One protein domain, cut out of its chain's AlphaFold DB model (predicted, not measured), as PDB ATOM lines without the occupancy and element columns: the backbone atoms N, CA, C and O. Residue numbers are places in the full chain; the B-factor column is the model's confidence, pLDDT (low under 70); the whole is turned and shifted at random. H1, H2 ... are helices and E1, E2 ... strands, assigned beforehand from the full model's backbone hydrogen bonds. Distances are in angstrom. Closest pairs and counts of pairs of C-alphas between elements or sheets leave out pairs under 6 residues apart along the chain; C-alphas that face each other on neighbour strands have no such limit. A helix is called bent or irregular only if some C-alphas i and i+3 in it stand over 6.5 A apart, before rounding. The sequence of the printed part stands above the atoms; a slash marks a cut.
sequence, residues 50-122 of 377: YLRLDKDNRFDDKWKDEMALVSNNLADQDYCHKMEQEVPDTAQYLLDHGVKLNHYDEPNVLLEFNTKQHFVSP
ATOM      1  N   TYR A  50     -17.428  -0.785 -38.684       87.94
ATOM      2  CA  TYR A  50     -17.212  -1.889 -39.621       87.94
ATOM      3  C   TYR A  50     -15.849  -1.734 -40.315       87.94
ATOM      4  O   TYR A  50     -15.698  -1.006 -41.294       87.94
ATOM      5  N   LEU A  51     -14.830  -2.377 -39.753       90.75
ATOM      6  CA  LEU A  51     -13.459  -2.365 -40.234       90.75
ATOM      7  C   LEU A  51     -13.339  -3.272 -41.459       90.75
ATOM      8  O   LEU A  51     -13.741  -4.439 -41.440       90.75
ATOM      9  N   ARG A  52     -12.724  -2.731 -42.511       92.31
ATOM     10  CA  ARG A  52     -12.444  -3.412 -43.778       92.31
ATOM     11  C   ARG A  52     -11.252  -4.372 -43.623       92.31
ATOM     12  O   ARG A  52     -10.173  -4.147 -44.163       92.31
ATOM     13  N   LEU A  53     -11.458  -5.403 -42.807       93.75
ATOM     14  CA  LEU A  53     -10.494  -6.439 -42.448       93.75
ATOM     15  C   LEU A  53     -11.050  -7.824 -42.787       93.75
ATOM     16  O   LEU A  53     -12.253  -8.063 -42.683       93.75
ATOM     17  N   ASP A  54     -10.165  -8.745 -43.160       93.31
ATOM     18  CA  ASP A  54     -10.503 -10.154 -43.317       93.31
ATOM     19  C   ASP A  54     -10.536 -10.902 -41.969       93.31
ATOM     20  O   ASP A  54     -10.261 -10.353 -40.899       93.31
ATOM     21  N   LYS A  55     -10.864 -12.198 -42.026       93.81
ATOM     22  CA  LYS A  55     -10.943 -13.085 -40.854       93.81
ATOM     23  C   LYS A  55      -9.651 -13.193 -40.030       93.81
ATOM     24  O   LYS A  55      -9.698 -13.627 -38.885       93.81
ATOM     25  N   ASP A  56      -8.512 -12.841 -40.620       91.94
ATOM     26  CA  ASP A  56      -7.189 -12.907 -40.008       91.94
ATOM     27  C   ASP A  56      -6.700 -11.491 -39.617       91.94
ATOM     28  O   ASP A  56      -5.512 -11.294 -39.369       91.94
ATOM     29  N   ASN A  57      -7.609 -10.502 -39.567       92.06
ATOM     30  CA  ASN A  57      -7.341  -9.077 -39.332       92.06
ATOM     31  C   ASN A  57      -6.409  -8.429 -40.366       92.06
ATOM     32  O   ASN A  57      -5.777  -7.407 -40.090       92.06
ATOM     33  N   ARG A  58      -6.322  -8.991 -41.574       91.88
ATOM     34  CA  ARG A  58      -5.561  -8.381 -42.667       91.88
ATOM     35  C   ARG A  58      -6.424  -7.354 -43.375       91.88
ATOM     36  O   ARG A  58      -7.604  -7.592 -43.630       91.88
ATOM     37  N   PHE A  59      -5.824  -6.215 -43.687       94.25
ATOM     38  CA  PHE A  59      -6.491  -5.165 -44.438       94.25
ATOM     39  C   PHE A  59      -6.774  -5.600 -45.875       94.25
ATOM     40  O   PHE A  59      -6.077  -6.444 -46.439       94.25
ATOM     41  N   ASP A  60      -7.813  -5.015 -46.449       93.31
ATOM     42  CA  ASP A  60      -8.193  -5.231 -47.835       93.31
ATOM     43  C   ASP A  60      -7.114  -4.723 -48.804       93.31
ATOM     44  O   ASP A  60      -6.860  -3.522 -48.922       93.31
ATOM     45  N   ASP A  61      -6.512  -5.661 -49.531       89.88
ATOM     46  CA  ASP A  61      -5.414  -5.445 -50.482       89.88
ATOM     47  C   ASP A  61      -5.844  -4.741 -51.787       89.88
ATOM     48  O   ASP A  61      -5.008  -4.363 -52.613       89.88
ATOM     49  N   LYS A  62      -7.151  -4.538 -51.979       91.69
ATOM     50  CA  LYS A  62      -7.763  -3.801 -53.090       91.69
ATOM     51  C   LYS A  62      -8.333  -2.458 -52.680       91.69
ATOM     52  O   LYS A  62      -8.832  -1.730 -53.537       91.69
ATOM     53  N   TRP A  63      -8.217  -2.072 -51.412       92.25
ATOM     54  CA  TRP A  63      -8.757  -0.803 -50.942       92.25
ATOM     55  C   TRP A  63      -8.188   0.403 -51.704       92.25
ATOM     56  O   TRP A  63      -8.955   1.266 -52.116       92.25
ATOM     57  N   LYS A  64      -6.876   0.450 -51.970       91.56
ATOM     58  CA  LYS A  64      -6.252   1.549 -52.736       91.56
ATOM     59  C   LYS A  64      -6.747   1.638 -54.184       91.56
ATOM     60  O   LYS A  64      -6.993   2.739 -54.672       91.56
ATOM     61  N   ASP A  65      -6.943   0.485 -54.829       91.94
ATOM     62  CA  ASP A  65      -7.458   0.393 -56.198       91.94
ATOM     63  C   ASP A  65      -8.895   0.947 -56.229       91.94
ATOM     64  O   ASP A  65      -9.253   1.724 -57.114       91.94
ATOM     65  N   GLU A  66      -9.694   0.618 -55.206       90.44
ATOM     66  CA  GLU A  66     -11.045   1.157 -55.039       90.44
ATOM     67  C   GLU A  66     -11.030   2.666 -54.773       90.44
ATOM     68  O   GLU A  66     -11.791   3.397 -55.398       90.44
ATOM     69  N   MET A  67     -10.137   3.163 -53.909       90.69
ATOM     70  CA  MET A  67      -9.994   4.603 -53.652       90.69
ATOM     71  C   MET A  67      -9.625   5.369 -54.921       90.69
ATOM     72  O   MET A  67     -10.194   6.431 -55.176       90.69
ATOM     73  N   ALA A  68      -8.727   4.835 -55.752       90.12
ATOM     74  CA  ALA A  68      -8.410   5.420 -57.052       90.12
ATOM     75  C   ALA A  68      -9.640   5.447 -57.973       90.12
ATOM     76  O   ALA A  68      -9.908   6.463 -58.613       90.12
ATOM     77  N   LEU A  69     -10.429   4.371 -58.003       89.06
ATOM     78  CA  LEU A  69     -11.636   4.292 -58.821       89.06
ATOM     79  C   LEU A  69     -12.707   5.304 -58.386       89.06
ATOM     80  O   LEU A  69     -13.176   6.084 -59.214       89.06
ATOM     81  N   VAL A  70     -13.098   5.311 -57.106       85.12
ATOM     82  CA  VAL A  70     -14.224   6.134 -56.620       85.12
ATOM     83  C   VAL A  70     -13.893   7.618 -56.555       85.12
ATOM     84  O   VAL A  70     -14.777   8.443 -56.761       85.12
ATOM     85  N   SER A  71     -12.621   7.964 -56.341       82.19
ATOM     86  CA  SER A  71     -12.155   9.357 -56.347       82.19
ATOM     87  C   SER A  71     -11.835   9.889 -57.746       82.19
ATOM     88  O   SER A  71     -11.354  11.011 -57.870       82.19
ATOM     89  N   ASN A  72     -12.029   9.103 -58.815       86.50
ATOM     90  CA  ASN A  72     -11.550   9.436 -60.163       86.50
ATOM     91  C   ASN A  72     -10.039   9.766 -60.206       86.50
ATOM     92  O   ASN A  72      -9.609  10.687 -60.901       86.50
ATOM     93  N   ASN A  73      -9.231   8.988 -59.483       87.25
ATOM     94  CA  ASN A  73      -7.782   9.136 -59.298       87.25
ATOM     95  C   ASN A  73      -7.348  10.423 -58.572       87.25
ATOM     96  O   ASN A  73      -6.207  10.855 -58.730       87.25
ATOM     97  N   LEU A  74      -8.232  11.038 -57.779       86.44
ATOM     98  CA  LEU A  74      -7.892  12.200 -56.949       86.44
ATOM     99  C   LEU A  74      -7.339  11.817 -55.569       86.44
ATOM    100  O   LEU A  74      -6.699  12.646 -54.925       86.44
ATOM    101  N   ALA A  75      -7.565  10.583 -55.111       86.88
ATOM    102  CA  ALA A  75      -7.030  10.092 -53.845       86.88
ATOM    103  C   ALA A  75      -5.493  10.019 -53.865       86.88
ATOM    104  O   ALA A  75      -4.903   9.460 -54.795       86.88
ATOM    105  N   ASP A  76      -4.859  10.520 -52.801       89.69
ATOM    106  CA  ASP A  76      -3.413  10.422 -52.588       89.69
ATOM    107  C   ASP A  76      -2.997   8.952 -52.417       89.69
ATOM    108  O   ASP A  76      -3.257   8.313 -51.395       89.69
ATOM    109  N   GLN A  77      -2.341   8.409 -53.443       92.50
ATOM    110  CA  GLN A  77      -1.942   7.004 -53.467       92.50
ATOM    111  C   GLN A  77      -0.784   6.689 -52.518       92.50
ATOM    112  O   GLN A  77      -0.685   5.552 -52.057       92.50
ATOM    113  N   ASP A  78       0.063   7.660 -52.172       93.00
ATOM    114  CA  ASP A  78       1.121   7.441 -51.185       93.00
ATOM    115  C   ASP A  78       0.508   7.306 -49.787       93.00
ATOM    116  O   ASP A  78       0.875   6.404 -49.025       93.00
ATOM    117  N   TYR A  79      -0.504   8.124 -49.480       90.00
ATOM    118  CA  TYR A  79      -1.316   7.958 -48.275       90.00
ATOM    119  C   TYR A  79      -2.046   6.609 -48.268       90.00
ATOM    120  O   TYR A  79      -2.028   5.899 -47.255       90.00
ATOM    121  N   CYS A  80      -2.641   6.209 -49.397       91.50
ATOM    122  CA  CYS A  80      -3.335   4.928 -49.479       91.50
ATOM    123  C   CYS A  80      -2.398   3.731 -49.245       91.50
ATOM    124  O   CYS A  80      -2.740   2.810 -48.503       91.50
ATOM    125  N   HIS A  81      -1.194   3.755 -49.823       91.44
ATOM    126  CA  HIS A  81      -0.175   2.735 -49.573       91.44
ATOM    127  C   HIS A  81       0.291   2.718 -48.118       91.44
ATOM    128  O   HIS A  81       0.523   1.646 -47.557       91.44
ATOM    129  N   LYS A  82       0.420   3.889 -47.486       92.31
ATOM    130  CA  LYS A  82       0.789   3.963 -46.073       92.31
ATOM    131  C   LYS A  82      -0.279   3.327 -45.186       92.31
ATOM    132  O   LYS A  82       0.064   2.563 -44.291       92.31
ATOM    133  N   MET A  83      -1.557   3.582 -45.460       90.88
ATOM    134  CA  MET A  83      -2.670   2.929 -44.763       90.88
ATOM    135  C   MET A  83      -2.599   1.402 -44.882       90.88
ATOM    136  O   MET A  83      -2.677   0.712 -43.871       90.88
ATOM    137  N   GLU A  84      -2.374   0.868 -46.085       89.62
ATOM    138  CA  GLU A  84      -2.241  -0.581 -46.304       89.62
ATOM    139  C   GLU A  84      -1.129  -1.215 -45.446       89.62
ATOM    140  O   GLU A  84      -1.296  -2.318 -44.931       89.62
ATOM    141  N   GLN A  85      -0.018  -0.498 -45.251       90.31
ATOM    142  CA  GLN A  85       1.110  -0.955 -44.433       90.31
ATOM    143  C   GLN A  85       0.830  -0.884 -42.926       90.31
ATOM    144  O   GLN A  85       1.240  -1.776 -42.194       90.31
ATOM    145  N   GLU A  86       0.151   0.167 -42.461       92.25
ATOM    146  CA  GLU A  86       0.018   0.482 -41.029       92.25
ATOM    147  C   GLU A  86      -1.246  -0.100 -40.380       92.25
ATOM    148  O   GLU A  86      -1.309  -0.245 -39.156       92.25
ATOM    149  N   VAL A  87      -2.286  -0.417 -41.160       92.12
ATOM    150  CA  VAL A  87      -3.553  -0.928 -40.610       92.12
ATOM    151  C   VAL A  87      -3.381  -2.244 -39.838       92.12
ATOM    152  O   VAL A  87      -3.959  -2.330 -38.752       92.12
ATOM    153  N   PRO A  88      -2.606  -3.248 -40.302       89.75
ATOM    154  CA  PRO A  88      -2.396  -4.476 -39.530       89.75
ATOM    155  C   PRO A  88      -1.792  -4.213 -38.142       89.75
ATOM    156  O   PRO A  88      -2.308  -4.710 -37.139       89.75
ATOM    157  N   ASP A  89      -0.767  -3.363 -38.073       92.44
ATOM    158  CA  ASP A  89      -0.123  -2.983 -36.812       92.44
ATOM    159  C   ASP A  89      -1.078  -2.173 -35.924       92.44
ATOM    160  O   ASP A  89      -1.145  -2.382 -34.714       92.44
ATOM    161  N   THR A  90      -1.899  -1.307 -36.523       92.62
ATOM    162  CA  THR A  90      -2.937  -0.548 -35.810       92.62
ATOM    163  C   THR A  90      -4.012  -1.469 -35.227       92.62
ATOM    164  O   THR A  90      -4.436  -1.275 -34.086       92.62
ATOM    165  N   ALA A  91      -4.459  -2.482 -35.972       92.88
ATOM    166  CA  ALA A  91      -5.436  -3.455 -35.494       92.88
ATOM    167  C   ALA A  91      -4.874  -4.271 -34.321       92.88
ATOM    168  O   ALA A  91      -5.550  -4.420 -33.300       92.88
ATOM    169  N   GLN A  92      -3.619  -4.724 -34.424       94.25
ATOM    170  CA  GLN A  92      -2.938  -5.413 -33.329       94.25
ATOM    171  C   GLN A  92      -2.768  -4.505 -32.107       94.25
ATOM    172  O   GLN A  92      -3.050  -4.925 -30.987       94.25
ATOM    173  N   TYR A  93      -2.409  -3.238 -32.314       94.06
ATOM    174  CA  TYR A  93      -2.303  -2.262 -31.236       94.06
ATOM    175  C   TYR A  93      -3.627  -2.113 -30.473       94.06
ATOM    176  O   TYR A  93      -3.631  -2.097 -29.244       94.06
ATOM    177  N   LEU A  94      -4.772  -2.063 -31.164       94.38
ATOM    178  CA  LEU A  94      -6.082  -2.024 -30.503       94.38
ATOM    179  C   LEU A  94      -6.337  -3.278 -29.648       94.38
ATOM    180  O   LEU A  94      -6.815  -3.152 -28.516       94.38
ATOM    181  N   LEU A  95      -5.995  -4.466 -30.158       95.19
ATOM    182  CA  LEU A  95      -6.113  -5.730 -29.419       95.19
ATOM    183  C   LEU A  95      -5.246  -5.727 -28.152       95.19
ATOM    184  O   LEU A  95      -5.735  -6.060 -27.069       95.19
ATOM    185  N   ASP A  96      -3.997  -5.274 -28.262       94.94
ATOM    186  CA  ASP A  96      -3.055  -5.167 -27.140       94.94
ATOM    187  C   ASP A  96      -3.555  -4.189 -26.061       94.94
ATOM    188  O   ASP A  96      -3.267  -4.340 -24.871       94.94
ATOM    189  N   HIS A  97      -4.387  -3.225 -26.463       94.81
ATOM    190  CA  HIS A  97      -5.038  -2.255 -25.585       94.81
ATOM    191  C   HIS A  97      -6.407  -2.709 -25.062       94.81
ATOM    192  O   HIS A  97      -7.111  -1.936 -24.408       94.81
ATOM    193  N   GLY A  98      -6.772  -3.974 -25.281       94.62
ATOM    194  CA  GLY A  98      -7.968  -4.593 -24.715       94.62
ATOM    195  C   GLY A  98      -9.248  -4.337 -25.506       94.62
ATOM    196  O   GLY A  98     -10.335  -4.622 -24.996       94.62
ATOM    197  N   VAL A  99      -9.149  -3.824 -26.736       95.31
ATOM    198  CA  VAL A  99     -10.275  -3.840 -27.674       95.31
ATOM    199  C   VAL A  99     -10.516  -5.283 -28.098       95.31
ATOM    200  O   VAL A  99      -9.587  -6.004 -28.446       95.31
ATOM    201  N   LYS A 100     -11.775  -5.713 -28.078       95.44
ATOM    202  CA  LYS A 100     -12.179  -7.012 -28.618       95.44
ATOM    203  C   LYS A 100     -12.784  -6.821 -29.993       95.44
ATOM    204  O   LYS A 100     -13.517  -5.856 -30.202       95.44
ATOM    205  N   LEU A 101     -12.493  -7.743 -30.900       95.12
ATOM    206  CA  LEU A 101     -12.990  -7.728 -32.267       95.12
ATOM    207  C   LEU A 101     -13.944  -8.901 -32.480       95.12
ATOM    208  O   LEU A 101     -13.637 -10.042 -32.140       95.12
ATOM    209  N   ASN A 102     -15.100  -8.596 -33.048       94.44
ATOM    210  CA  ASN A 102     -16.036  -9.560 -33.584       94.44
ATOM    211  C   ASN A 102     -15.757  -9.741 -35.078       94.44
ATOM    212  O   ASN A 102     -15.540  -8.768 -35.801       94.44
ATOM    213  N   HIS A 103     -15.802 -10.990 -35.521       94.50
ATOM    214  CA  HIS A 103     -15.546 -11.404 -36.893       94.50
ATOM    215  C   HIS A 103     -16.852 -11.874 -37.526       94.50
ATOM    216  O   HIS A 103     -17.529 -12.735 -36.956       94.50
ATOM    217  N   TYR A 104     -17.200 -11.315 -38.681       92.38
ATOM    218  CA  TYR A 104     -18.474 -11.568 -39.342       92.38
ATOM    219  C   TYR A 104     -18.250 -11.988 -40.787       92.38
ATOM    220  O   TYR A 104     -17.744 -11.208 -41.591       92.38
ATOM    221  N   ASP A 105     -18.669 -13.210 -41.111       93.75
ATOM    222  CA  ASP A 105     -18.925 -13.606 -42.493       93.75
ATOM    223  C   ASP A 105     -20.316 -13.093 -42.893       93.75
ATOM    224  O   ASP A 105     -21.286 -13.296 -42.159       93.75
ATOM    225  N   GLU A 106     -20.419 -12.445 -44.049       91.69
ATOM    226  CA  GLU A 106     -21.651 -11.879 -44.591       91.69
ATOM    227  C   GLU A 106     -22.156 -12.725 -45.773       91.69
ATOM    228  O   GLU A 106     -21.690 -12.576 -46.901       91.69
ATOM    229  N   PRO A 107     -23.100 -13.653 -45.551       89.88
ATOM    230  CA  PRO A 107     -23.573 -14.552 -46.599       89.88
ATOM    231  C   PRO A 107     -24.712 -13.973 -47.451       89.88
ATOM    232  O   PRO A 107     -25.140 -14.628 -48.403       89.88
ATOM    233  N   ASN A 108     -25.263 -12.807 -47.096       88.06
ATOM    234  CA  ASN A 108     -26.509 -12.287 -47.663       88.06
ATOM    235  C   ASN A 108     -26.372 -10.917 -48.339       88.06
ATOM    236  O   ASN A 108     -27.240 -10.568 -49.139       88.06
ATOM    237  N   VAL A 109     -25.317 -10.154 -48.051       87.56
ATOM    238  CA  VAL A 109     -25.033  -8.859 -48.680       87.56
ATOM    239  C   VAL A 109     -23.699  -8.905 -49.414       87.56
ATOM    240  O   VAL A 109     -22.673  -9.065 -48.770       87.56
ATOM    241  N   LEU A 110     -23.681  -8.677 -50.733       90.38
ATOM    242  CA  LEU A 110     -22.416  -8.535 -51.460       90.38
ATOM    243  C   LEU A 110     -21.631  -7.324 -50.944       90.38
ATOM    244  O   LEU A 110     -21.936  -6.169 -51.266       90.38
ATOM    245  N   LEU A 111     -20.587  -7.607 -50.173       89.12
ATOM    246  CA  LEU A 111     -19.632  -6.601 -49.740       89.12
ATOM    247  C   LEU A 111     -18.798  -6.102 -50.923       89.12
ATOM    248  O   LEU A 111     -18.328  -6.891 -51.739       89.12
ATOM    249  N   GLU A 112     -18.536  -4.795 -50.951       87.25
ATOM    250  CA  GLU A 112     -17.532  -4.187 -51.840       87.25
ATOM    251  C   GLU A 112     -16.090  -4.535 -51.426       87.25
ATOM    252  O   GLU A 112     -15.128  -4.255 -52.136       87.25
ATOM    253  N   PHE A 113     -15.920  -5.129 -50.246       88.50
ATOM    254  CA  PHE A 113     -14.618  -5.430 -49.679       88.50
ATOM    255  C   PHE A 113     -14.034  -6.695 -50.319       88.50
ATOM    256  O   PHE A 113     -14.684  -7.741 -50.387       88.50
ATOM    257  N   ASN A 114     -12.761  -6.647 -50.705       91.38
ATOM    258  CA  ASN A 114     -11.958  -7.796 -51.105       91.38
ATOM    259  C   ASN A 114     -11.441  -8.584 -49.887       91.38
ATOM    260  O   ASN A 114     -10.270  -8.929 -49.762       91.38
ATOM    261  N   THR A 115     -12.350  -8.897 -48.972       92.31
ATOM    262  CA  THR A 115     -12.095  -9.605 -47.709       92.31
ATOM    263  C   THR A 115     -12.807 -10.959 -47.670       92.31
ATOM    264  O   THR A 115     -12.929 -11.571 -46.614       92.31
ATOM    265  N   LYS A 116     -13.263 -11.451 -48.833       92.44
ATOM    266  CA  LYS A 116     -14.017 -12.708 -49.005       92.44
ATOM    267  C   LYS A 116     -15.330 -12.736 -48.217       92.44
ATOM    268  O   LYS A 116     -15.599 -13.707 -47.520       92.44
ATOM    269  N   GLN A 117     -16.142 -11.685 -48.373       93.31
ATOM    270  CA  GLN A 117     -17.404 -11.509 -47.640       93.31
ATOM    271  C   GLN A 117     -17.202 -11.499 -46.118       93.31
ATOM    272  O   GLN A 117     -18.011 -12.042 -45.377       93.31
ATOM    273  N   HIS A 118     -16.110 -10.891 -45.649       94.38
ATOM    274  CA  HIS A 118     -15.819 -10.764 -44.226       94.38
ATOM    275  C   HIS A 118     -15.665  -9.300 -43.831       94.38
ATOM    276  O   HIS A 118     -15.105  -8.499 -44.577       94.38
ATOM    277  N   PHE A 119     -16.111  -8.941 -42.642       93.44
ATOM    278  CA  PHE A 119     -15.717  -7.685 -42.021       93.44
ATOM    279  C   PHE A 119     -15.568  -7.881 -40.521       93.44
ATOM    280  O   PHE A 119     -16.084  -8.831 -39.926       93.44
ATOM    281  N   VAL A 120     -14.844  -6.960 -39.902       94.19
ATOM    282  CA  VAL A 120     -14.560  -7.000 -38.472       94.19
ATOM    283  C   VAL A 120     -15.189  -5.783 -37.822       94.19
ATOM    284  O   VAL A 120     -15.210  -4.707 -38.408       94.19
ATOM    285  N   SER A 121     -15.696  -5.912 -36.604       93.31
ATOM    286  CA  SER A 121     -16.110  -4.744 -35.827       93.31
ATOM    287  C   SER A 121     -15.705  -4.896 -34.365       93.31
ATOM    288  O   SER A 121     -15.655  -6.014 -33.857       93.31
ATOM    289  N   PRO A 122     -15.444  -3.807 -33.630       93.75
ATOM    290  CA  PRO A 122     -15.222  -3.895 -32.196       93.75
ATOM    291  C   PRO A 122     -16.471  -4.393 -31.462       93.75
ATOM    292  O   PRO A 122     -17.593  -3.969 -31.758       93.75
TER     293      PRO A 122
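AT A GLANCE: This is residues 50 to 122 of the 377 residues of the protein "Putative fumarate reductase flavoprotein subunit" of Diaporthe ampelina (UniProt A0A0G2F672). A long bent helix, H2, edges this flat model; H1 folds back beside its first arm, the strand hairpin E1 and E2 stands towards the other end, and residues 50 to 62 wind through the middle. The 73 printed residues hold H1, H2, E1, E2 in that order, class mixed, the strands antiparallel. It is only just compact, close to loose: radius of gyration of the C-alphas 13.0 A, spans 36 by 31 by 14 A.

HOW THE PARTS SIT: Look at H1, residues 63 to 70: it touches H2a, residues 77 to 85, closest at the C-alphas of Lys 64 and Cys 80, 5.5 A, a helical hairpin at a shallow tilt of 31 degrees, opposite ways. H2, residues 77 to 96, assigned as one helix by its hydrogen bonds, is bent: C-alphas 85 and 88 are 7.0 A apart, and H2b, residues 88 to 96, stands at a steep tilt of 43 degrees to H2a. In H1, H2a and H2b every O i to N i+4 pair is within hydrogen-bond range. In the hairpin of E1, residues 101 to 105, and E2, residues 118 to 122, find N 102 and O 121 within hydrogen-bond range, 2.8 A.

IN THESE COORDINATES: Find C-alpha 63 at (-8.757, -0.803, -50.942), where H1 begins; H2a and H2b each run 12.4 A; E2 ends at C-alpha 122, (-15.222, -3.895, -32.196).

THE WHOLE: The printed part has no cut; the link E1 to E2 is long; no printed residue is under 70 in pLDDT.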